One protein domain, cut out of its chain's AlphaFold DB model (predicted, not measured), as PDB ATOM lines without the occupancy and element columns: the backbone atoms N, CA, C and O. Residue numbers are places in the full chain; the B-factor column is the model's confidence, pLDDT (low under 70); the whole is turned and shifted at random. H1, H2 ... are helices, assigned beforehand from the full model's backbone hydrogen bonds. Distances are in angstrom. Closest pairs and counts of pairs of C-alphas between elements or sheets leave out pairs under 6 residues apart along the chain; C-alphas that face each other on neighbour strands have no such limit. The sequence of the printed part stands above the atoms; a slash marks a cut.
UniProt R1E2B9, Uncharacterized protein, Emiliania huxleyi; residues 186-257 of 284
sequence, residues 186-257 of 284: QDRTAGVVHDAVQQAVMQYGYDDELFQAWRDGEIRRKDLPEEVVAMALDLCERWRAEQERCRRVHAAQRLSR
ATOM      1  N   GLN A 186     334.683  30.210  32.160       55.69
ATOM      2  CA  GLN A 186     333.966  29.477  31.108       55.69
ATOM      3  C   GLN A 186     333.525  28.089  31.588       55.69
ATOM      4  O   GLN A 186     332.338  27.782  31.514       55.69
ATOM      5  N   ASP A 187     334.447  27.290  32.134       67.19
ATOM      6  CA  ASP A 187     334.181  25.933  32.632       67.19
ATOM      7  C   ASP A 187     333.108  25.924  33.735       67.19
ATOM      8  O   ASP A 187     332.096  25.226  33.635       67.19
ATOM      9  N   ARG A 188     333.234  26.819  34.725       64.56
ATOM     10  CA  ARG A 188     332.211  27.008  35.771       64.56
ATOM     11  C   ARG A 188     330.848  27.411  35.198       64.56
ATOM     12  O   ARG A 188     329.821  26.958  35.698       64.56
ATOM     13  N   THR A 189     330.815  28.258  34.167       70.81
ATOM     14  CA  THR A 189     329.558  28.670  33.516       70.81
ATOM     15  C   THR A 189     328.947  27.522  32.711       70.81
ATOM     16  O   THR A 189     327.731  27.345  32.744       70.81
ATOM     17  N   ALA A 190     329.763  26.705  32.039       71.94
ATOM     18  CA  ALA A 190     329.306  25.501  31.355       71.94
ATOM     19  C   ALA A 190     328.687  24.503  32.348       71.94
ATOM     20  O   ALA A 190     327.575  24.035  32.112       71.94
ATOM     21  N   GLY A 191     329.336  24.264  33.494       78.56
ATOM     22  CA  GLY A 191     328.795  23.439  34.580       78.56
ATOM     23  C   GLY A 191     327.409  23.899  35.047       78.56
ATOM     24  O   GLY A 191     326.484  23.096  35.096       78.56
ATOM     25  N   VAL A 192     327.217  25.205  35.265       83.56
ATOM     26  CA  VAL A 192     325.907  25.780  35.635       83.56
ATOM     27  C   VAL A 192     324.842  25.546  34.561       83.56
ATOM     28  O   VAL A 192     323.692  25.273  34.896       83.56
ATOM     29  N   VAL A 193     325.198  25.632  33.274       82.31
ATOM     30  CA  VAL A 193     324.265  25.329  32.177       82.31
ATOM     31  C   VAL A 193     323.928  23.834  32.143       82.31
ATOM     32  O   VAL A 193     322.766  23.491  31.925       82.31
ATOM     33  N   HIS A 194     324.892  22.944  32.404       86.44
ATOM     34  CA  HIS A 194     324.630  21.507  32.528       86.44
ATOM     35  C   HIS A 194     323.701  21.189  33.708       86.44
ATOM     36  O   HIS A 194     322.691  20.519  33.498       86.44
ATOM     37  N   ASP A 195     323.976  21.725  34.899       89.88
ATOM     38  CA  ASP A 195     323.135  21.553  36.092       89.88
ATOM     39  C   ASP A 195     321.710  22.085  35.859       89.88
ATOM     40  O   ASP A 195     320.726  21.427  36.200       89.88
ATOM     41  N   ALA A 196     321.584  23.260  35.230       87.38
ATOM     42  CA  ALA A 196     320.298  23.885  34.935       87.38
ATOM     43  C   ALA A 196     319.460  23.073  33.934       87.38
ATOM     44  O   ALA A 196     318.252  22.929  34.128       87.38
ATOM     45  N   VAL A 197     320.078  22.515  32.884       81.94
ATOM     46  CA  VAL A 197     319.379  21.632  31.937       81.94
ATOM     47  C   VAL A 197     319.036  20.293  32.593       81.94
ATOM     48  O   VAL A 197     317.914  19.830  32.417       81.94
ATOM     49  N   GLN A 198     319.922  19.706  33.406       90.88
ATOM     50  CA  GLN A 198     319.624  18.467  34.136       90.88
ATOM     51  C   GLN A 198     318.427  18.645  35.077       90.88
ATOM     52  O   GLN A 198     317.475  17.864  35.038       90.88
ATOM     53  N   GLN A 199     318.438  19.711  35.882       90.38
ATOM     54  CA  GLN A 199     317.328  20.055  36.767       90.38
ATOM     55  C   GLN A 199     316.032  20.277  35.978       90.38
ATOM     56  O   GLN A 199     314.963  19.865  36.430       90.38
ATOM     57  N   ALA A 200     316.113  20.898  34.797       88.12
ATOM     58  CA  ALA A 200     314.952  21.144  33.956       88.12
ATOM     59  C   ALA A 200     314.362  19.858  33.345       88.12
ATOM     60  O   ALA A 200     313.152  19.656  33.438       88.12
ATOM     61  N   VAL A 201     315.200  18.963  32.811       89.50
ATOM     62  CA  VAL A 201     314.803  17.628  32.318       89.50
ATOM     63  C   VAL A 201     314.083  16.842  33.420       89.50
ATOM     64  O   VAL A 201     312.934  16.435  33.234       89.50
ATOM     65  N   MET A 202     314.700  16.723  34.603       90.56
ATOM     66  CA  MET A 202     314.128  15.991  35.740       90.56
ATOM     67  C   MET A 202     312.793  16.580  36.223       90.56
ATOM     68  O   MET A 202     311.879  15.839  36.579       90.56
ATOM     69  N   GLN A 203     312.663  17.910  36.255       92.06
ATOM     70  CA  GLN A 203     311.473  18.584  36.780       92.06
ATOM     71  C   GLN A 203     310.250  18.457  35.856       92.06
ATOM     72  O   GLN A 203     309.124  18.431  36.357       92.06
ATOM     73  N   TYR A 204     310.453  18.358  34.540       90.56
ATOM     74  CA  TYR A 204     309.380  18.082  33.577       90.56
ATOM     75  C   TYR A 204     309.132  16.581  33.348       90.56
ATOM     76  O   TYR A 204     308.195  16.222  32.640       90.56
ATOM     77  N   GLY A 205     309.908  15.699  33.990       88.31
ATOM     78  CA  GLY A 205     309.724  14.248  33.910       88.31
ATOM     79  C   GLY A 205     310.228  13.621  32.609       88.31
ATOM     80  O   GLY A 205     309.779  12.533  32.254       88.31
ATOM     81  N   TYR A 206     311.141  14.295  31.905       88.50
ATOM     82  CA  TYR A 206     311.878  13.695  30.796       88.50
ATOM     83  C   TYR A 206     312.894  12.670  31.314       88.50
ATOM     84  O   TYR A 206     313.336  12.733  32.463       88.50
ATOM     85  N   ASP A 207     313.259  11.724  30.455       83.25
ATOM     86  CA  ASP A 207     314.275  10.719  30.746       83.25
ATOM     87  C   ASP A 207     315.701  11.300  30.825       83.25
ATOM     88  O   ASP A 207     316.024  12.364  30.286       83.25
ATOM     89  N   ASP A 208     316.586  10.557  31.494       87.12
ATOM     90  CA  ASP A 208     318.018  10.869  31.535       87.12
ATOM     91  C   ASP A 208     318.690  10.696  30.156       87.12
ATOM     92  O   ASP A 208     319.787  11.219  29.949       87.12
ATOM     93  N   GLU A 209     318.059   9.994  29.201       90.75
ATOM     94  CA  GLU A 209     318.583   9.807  27.841       90.75
ATOM     95  C   GLU A 209     318.586  11.134  27.066       90.75
ATOM     96  O   GLU A 209     319.588  11.466  26.433       90.75
ATOM     97  N   LEU A 210     317.535  11.953  27.198       87.38
ATOM     98  CA  LEU A 210     317.464  13.311  26.653       87.38
ATOM     99  C   LEU A 210     318.590  14.202  27.200       87.38
ATOM    100  O   LEU A 210     319.243  14.924  26.440       87.38
ATOM    101  N   PHE A 211     318.845  14.143  28.511       89.00
ATOM    102  CA  PHE A 211     319.943  14.895  29.122       89.00
ATOM    103  C   PHE A 211     321.311  14.394  28.648       89.00
ATOM    104  O   PHE A 211     322.174  15.212  28.326       89.00
ATOM    105  N   GLN A 212     321.516  13.076  28.565       91.06
ATOM    106  CA  GLN A 212     322.773  12.494  28.090       91.06
ATOM    107  C   GLN A 212     323.032  12.822  26.618       91.06
ATOM    108  O   GLN A 212     324.118  13.299  26.304       91.06
ATOM    109  N   ALA A 213     322.036  12.691  25.740       87.62
ATOM    110  CA  ALA A 213     322.157  13.061  24.332       87.62
ATOM    111  C   ALA A 213     322.526  14.545  24.151       87.62
ATOM    112  O   ALA A 213     323.320  14.887  23.274       87.62
ATOM    113  N   TRP A 214     321.985  15.441  24.984       89.56
ATOM    114  CA  TRP A 214     322.341  16.861  24.939       89.56
ATOM    115  C   TRP A 214     323.736  17.138  25.521       89.56
ATOM    116  O   TRP A 214     324.514  17.881  24.922       89.56
ATOM    117  N   ARG A 215     324.073  16.522  26.661       87.00
ATOM    118  CA  ARG A 215     325.380  16.650  27.329       87.00
ATOM    119  C   ARG A 215     326.519  16.132  26.449       87.00
ATOM    120  O   ARG A 215     327.577  16.752  26.402       87.00
ATOM    121  N   ASP A 216     326.289  15.020  25.759       89.50
ATOM    122  CA  ASP A 216     327.274  14.344  24.911       89.50
ATOM    123  C   ASP A 216     327.329  14.962  23.494       89.50
ATOM    124  O   ASP A 216     328.228  14.655  22.712       89.50
ATOM    125  N   GLY A 217     326.420  15.898  23.183       86.00
ATOM    126  CA  GLY A 217     326.420  16.706  21.958       86.00
ATOM    127  C   GLY A 217     325.695  16.087  20.757       86.00
ATOM    128  O   GLY A 217     325.689  16.695  19.685       86.00
ATOM    129  N   GLU A 218     325.061  14.925  20.933       90.00
ATOM    130  CA  GLU A 218     324.250  14.232  19.919       90.00
ATOM    131  C   GLU A 218     323.021  15.063  19.501       90.00
ATOM    132  O   GLU A 218     322.642  15.078  18.327       90.00
ATOM    133  N   ILE A 219     322.428  15.814  20.439       83.56
ATOM    134  CA  ILE A 219     321.360  16.789  20.163       83.56
ATOM    135  C   ILE A 219     321.775  18.202  20.582       83.56
ATOM    136  O   ILE A 219     322.468  18.408  21.579       83.56
ATOM    137  N   ARG A 220     321.350  19.222  19.826       79.00
ATOM    138  CA  ARG A 220     321.692  20.621  20.125       79.00
ATOM    139  C   ARG A 220     320.622  21.251  21.015       79.00
ATOM    140  O   ARG A 220     319.493  20.788  21.077       79.00
ATOM    141  N   ARG A 221     320.922  22.410  21.616       72.62
ATOM    142  CA  ARG A 221     319.949  23.207  22.402       72.62
ATOM    143  C   ARG A 221     318.603  23.450  21.689       72.62
ATOM    144  O   ARG A 221     317.586  23.548  22.354       72.62
ATOM    145  N   LYS A 222     318.600  23.574  20.357       77.38
ATOM    146  CA  LYS A 222     317.387  23.765  19.531       77.38
ATOM    147  C   LYS A 222     316.510  22.509  19.388       77.38
ATOM    148  O   LYS A 222     315.419  22.605  18.846       77.38
ATOM    149  N   ASP A 223     317.033  21.361  19.803       83.31
ATOM    150  CA  ASP A 223     316.400  20.044  19.744       83.31
ATOM    151  C   ASP A 223     315.934  19.592  21.151       83.31
ATOM    152  O   ASP A 223     315.358  18.516  21.295       83.31
ATOM    153  N   LEU A 224     316.168  20.416  22.187       82.44
ATOM    154  CA  LEU A 224     315.580  20.264  23.521       82.44
ATOM    155  C   LEU A 224     314.130  20.793  23.551       82.44
ATOM    156  O   LEU A 224     313.820  21.732  22.813       82.44
ATOM    157  N   PRO A 225     313.274  20.277  24.455       87.06
ATOM    158  CA  PRO A 225     311.947  20.835  24.721       87.06
ATOM    159  C   PRO A 225     311.999  22.314  25.137       87.06
ATOM    160  O   PRO A 225     312.918  22.745  25.842       87.06
ATOM    161  N   GLU A 226     311.008  23.101  24.716       85.06
ATOM    162  CA  GLU A 226     310.979  24.552  24.938       85.06
ATOM    163  C   GLU A 226     310.871  24.891  26.430       85.06
ATOM    164  O   GLU A 226     311.561  25.786  26.916       85.06
ATOM    165  N   GLU A 227     310.087  24.116  27.178       85.81
ATOM    166  CA  GLU A 227     309.935  24.217  28.627       85.81
ATOM    167  C   GLU A 227     311.251  23.938  29.378       85.81
ATOM    168  O   GLU A 227     311.600  24.659  30.319       85.81
ATOM    169  N   VAL A 228     312.042  22.969  28.903       85.06
ATOM    170  CA  VAL A 228     313.373  22.651  29.447       85.06
ATOM    171  C   VAL A 228     314.337  23.806  29.187       85.06
ATOM    172  O   VAL A 228     315.039  24.241  30.101       85.06
ATOM    173  N   VAL A 229     314.346  24.355  27.967       80.38
ATOM    174  CA  VAL A 229     315.191  25.507  27.613       80.38
ATOM    175  C   VAL A 229     314.790  26.756  28.402       80.38
ATOM    176  O   VAL A 229     315.670  27.447  28.916       80.38
ATOM    177  N   ALA A 230     313.496  27.047  28.530       80.69
ATOM    178  CA  ALA A 230     312.992  28.210  29.256       80.69
ATOM    179  C   ALA A 230     313.374  28.164  30.744       80.69
ATOM    180  O   ALA A 230     313.892  29.147  31.278       80.69
ATOM    181  N   MET A 231     313.196  27.014  31.402       85.38
ATOM    182  CA  MET A 231     313.561  26.869  32.812       85.38
ATOM    183  C   MET A 231     315.078  26.850  33.030       85.38
ATOM    184  O   MET A 231     315.562  27.465  33.979       85.38
ATOM    185  N   ALA A 232     315.852  26.218  32.141       80.94
ATOM    186  CA  ALA A 232     317.311  26.251  32.228       80.94
ATOM    187  C   ALA A 232     317.864  27.685  32.102       80.94
ATOM    188  O   ALA A 232     318.814  28.043  32.802       80.94
ATOM    189  N   LEU A 233     317.251  28.534  31.263       81.06
ATOM    190  CA  LEU A 233     317.595  29.956  31.169       81.06
ATOM    191  C   LEU A 233     317.278  30.721  32.461       81.06
ATOM    192  O   LEU A 233     318.158  31.418  32.958       81.06
ATOM    193  N   ASP A 234     316.082  30.562  33.035       87.69
ATOM    194  CA  ASP A 234     315.703  31.193  34.312       87.69
ATOM    195  C   ASP A 234     316.654  30.785  35.455       87.69
ATOM    196  O   ASP A 234     317.154  31.635  36.195       87.69
ATOM    197  N   LEU A 235     317.015  29.501  35.551       79.56
ATOM    198  CA  LEU A 235     318.019  29.021  36.510       79.56
ATOM    199  C   LEU A 235     319.397  29.681  36.291       79.56
ATOM    200  O   LEU A 235     320.018  30.149  37.252       79.56
ATOM    201  N   CYS A 236     319.850  29.805  35.039       81.81
ATOM    202  CA  CYS A 236     321.097  30.498  34.697       81.81
ATOM    203  C   CYS A 236     321.046  32.008  35.006       81.81
ATOM    204  O   CYS A 236     322.045  32.592  35.436       81.81
ATOM    205  N   GLU A 237     319.900  32.664  34.811       81.44
ATOM    206  CA  GLU A 237     319.706  34.084  35.125       81.44
ATOM    207  C   GLU A 237     319.696  34.344  36.632       81.44
ATOM    208  O   GLU A 237     320.363  35.275  37.094       81.44
ATOM    209  N   ARG A 238     319.039  33.480  37.416       84.12
ATOM    210  CA  ARG A 238     319.093  33.508  38.886       84.12
ATOM    211  C   ARG A 238     320.524  33.340  39.392       84.12
ATOM    212  O   ARG A 238     320.955  34.113  40.248       84.12
ATOM    213  N   TRP A 239     321.283  32.396  38.830       84.75
ATOM    214  CA  TRP A 239     322.699  32.224  39.160       84.75
ATOM    215  C   TRP A 239     323.522  33.472  38.810       84.75
ATOM    216  O   TRP A 239     324.280  33.958  39.648       84.75
ATOM    217  N   ARG A 240     323.329  34.061  37.621       76.56
ATOM    218  CA  ARG A 240     324.013  35.302  37.208       76.56
ATOM    219  C   ARG A 240     323.700  36.471  38.150       76.56
ATOM    220  O   ARG A 240     324.610  37.221  38.509       76.56
ATOM    221  N   ALA A 241     322.441  36.619  38.565       78.12
ATOM    222  CA  ALA A 241     322.026  37.633  39.531       78.12
ATOM    223  C   ALA A 241     322.699  37.431  40.900       78.12
ATOM    224  O   ALA A 241     323.084  38.409  41.545       78.12
ATOM    225  N   GLU A 242     322.903  36.180  41.322       81.25
ATOM    226  CA  GLU A 242     323.615  35.865  42.561       81.25
ATOM    227  C   GLU A 242     325.123  36.123  42.457       81.25
ATOM    228  O   GLU A 242     325.692  36.755  43.342       81.25
ATOM    229  N   GLN A 243     325.768  35.760  41.342       79.88
ATOM    230  CA  GLN A 243     327.177  36.104  41.099       79.88
ATOM    231  C   GLN A 243     327.414  37.619  41.150       79.88
ATOM    232  O   GLN A 243     328.405  38.085  41.715       79.88
ATOM    233  N   GLU A 244     326.489  38.406  40.603       76.56
ATOM    234  CA  GLU A 244     326.548  39.865  40.662       76.56
ATOM    235  C   GLU A 244     326.296  40.409  42.084       76.56
ATOM    236  O   GLU A 244     326.971  41.352  42.503       76.56
ATOM    237  N   ARG A 245     325.408  39.789  42.879       78.00
ATOM    238  CA  ARG A 245     325.278  40.098  44.316       78.00
ATOM    239  C   ARG A 245     326.576  39.815  45.074       78.00
ATOM    240  O   ARG A 245     327.068  40.710  45.764       78.00
ATOM    241  N   CYS A 246     327.179  38.642  44.891       79.00
ATOM    242  CA  CYS A 246     328.461  38.279  45.497       79.00
ATOM    243  C   CYS A 246     329.571  39.276  45.127       79.00
ATOM    244  O   CYS A 246     330.259  39.786  46.013       79.00
ATOM    245  N   ARG A 247     329.705  39.641  43.842       79.50
ATOM    246  CA  ARG A 247     330.669  40.663  43.391       79.50
ATOM    247  C   ARG A 247     330.472  42.006  44.091       79.50
ATOM    248  O   ARG A 247     331.452  42.586  44.557       79.50
ATOM    249  N   ARG A 248     329.231  42.489  44.210       76.50
ATOM    250  CA  ARG A 248     328.915  43.752  44.905       76.50
ATOM    251  C   ARG A 248     329.266  43.697  46.388       76.50
ATOM    252  O   ARG A 248     329.850  44.648  46.901       76.50
ATOM    253  N   VAL A 249     328.976  42.581  47.059       81.75
ATOM    254  CA  VAL A 249     329.349  42.367  48.467       81.75
ATOM    255  C   VAL A 249     330.871  42.362  48.634       81.75
ATOM    256  O   VAL A 249     331.384  43.076  49.493       81.75
ATOM    257  N   HIS A 250     331.616  41.647  47.787       76.56
ATOM    258  CA  HIS A 250     333.082  41.651  47.836       76.56
ATOM    259  C   HIS A 250     333.688  43.027  47.512       76.56
ATOM    260  O   HIS A 250     334.648  43.437  48.166       76.56
ATOM    261  N   ALA A 251     333.122  43.777  46.561       74.56
ATOM    262  CA  ALA A 251     333.542  45.148  46.271       74.56
ATOM    263  C   ALA A 251     333.308  46.085  47.472       74.56
ATOM    264  O   ALA A 251     334.219  46.810  47.870       74.56
ATOM    265  N   ALA A 252     332.133  46.014  48.106       75.25
ATOM    266  CA  ALA A 252     331.823  46.779  49.313       75.25
ATOM    267  C   ALA A 252     332.743  46.408  50.493       75.25
ATOM    268  O   ALA A 252     333.241  47.296  51.180       75.25
ATOM    269  N   GLN A 253     333.046  45.117  50.684       74.81
ATOM    270  CA  GLN A 253     333.986  44.652  51.713       74.81
ATOM    271  C   GLN A 253     335.419  45.152  51.490       74.81
ATOM    272  O   GLN A 253     336.127  45.417  52.461       74.81
ATOM    273  N   ARG A 254     335.868  45.284  50.232       73.12
ATOM    274  CA  ARG A 254     337.168  45.901  49.917       73.12
ATOM    275  C   ARG A 254     337.171  47.379  50.301       73.12
ATOM    276  O   ARG A 254     338.050  47.793  51.047       73.12
ATOM    277  N   LEU A 255     336.145  48.127  49.894       69.12
ATOM    278  CA  LEU A 255     335.994  49.547  50.237       69.12
ATOM    279  C   LEU A 255     335.879  49.794  51.751       69.12
ATOM    280  O   LEU A 255     336.333  50.828  52.225       69.12
ATOM    281  N   SER A 256     335.321  48.855  52.525       62.69
ATOM    282  CA  SER A 256     335.278  48.948  53.993       62.69
ATOM    283  C   SER A 256     336.571  48.508  54.693       62.69
ATOM    284  O   SER A 256     336.711  48.726  55.895       62.69
ATOM    285  N   ARG A 257     337.477  47.816  53.986       59.34
ATOM    286  CA  ARG A 257     338.757  47.315  54.519       59.34
ATOM    287  C   ARG A 257     339.951  48.191  54.166       59.34
ATOM    288  O   ARG A 257     340.972  48.049  54.830       59.34
TER     289      ARG A 257
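Overview. This is residues 186 to 257 of the 284 residues of an uncharacterized protein of Emiliania huxleyi (UniProt R1E2B9). One long helix, H3, and a shorter one, H1, make a lopsided V: they cross near the beginning of H3, and the far half of H3, residues 241 to 257, sticks out alone as an arm. At the closed end of the V the short helix H2 folds back on the later part of H1; H1, H2 and residues 226 to 240 of H3, with the links between, form a compact body spanning 27 by 21 by 17 A, and the arm lengthens the whole to a rod. The printed part has 72 residues with three named helices, in the order H1, H2, H3, and no named strand; the class is all helix. The whole is loose, with a radius of gyration of the C-alphas of 15.6 A, and spans 50 by 21 by 17 A.

Arrangement. H3, residues 226 to 257, touches H1, residues 186 to 204, with its residues 227 to 236 alone. The closest C-alphas of the two are those of Ala 196 and Ala 232, 4.7 A apart. They run opposite ways at a steep tilt of 44 degrees. H1 touches H2, residues 208 to 215, with its residues 194 to 202 alone; the closest C-alphas are those of Gln 198 and Phe 211, 6.2 A apart. H1 and H2 run opposite ways at a shallow tilt of 25 degrees and form a helical hairpin. H2 and H3 are apart. In H1, H2 and H3 every O i to N i+4 pair is within hydrogen-bond range.

Along the chain. H3 is the longest helix, with 32 residues and 46.5 A from its first to its last C-alpha. It begins at C-alpha 226, (310.979, 24.552, 24.938), and ends at C-alpha 257, (338.757, 47.315, 54.519). H1 has 19 residues and measures 27.2 A, beginning at C-alpha 186, (333.966, 29.477, 31.108). H2 has 8 residues, from Asp 208 to Arg 215, and measures 10.3 A.

Size, cuts and confidence. The two C-alphas farthest apart are those of Glu 209 and Arg 257, at 50.3 A. Residues 241 to 257, which belong to H3, stand free; the body without them has 55 residues, spans 27 by 21 by 17 A and has a radius of gyration of 10.3 A. The link from H1 to H2 is tight, with 3 residues, and the link from H2 to H3 is short, with 10. The printed part has no cut. Its mean pLDDT is 81.5, and residues 186 to 188 and 255 to 257 are under 70.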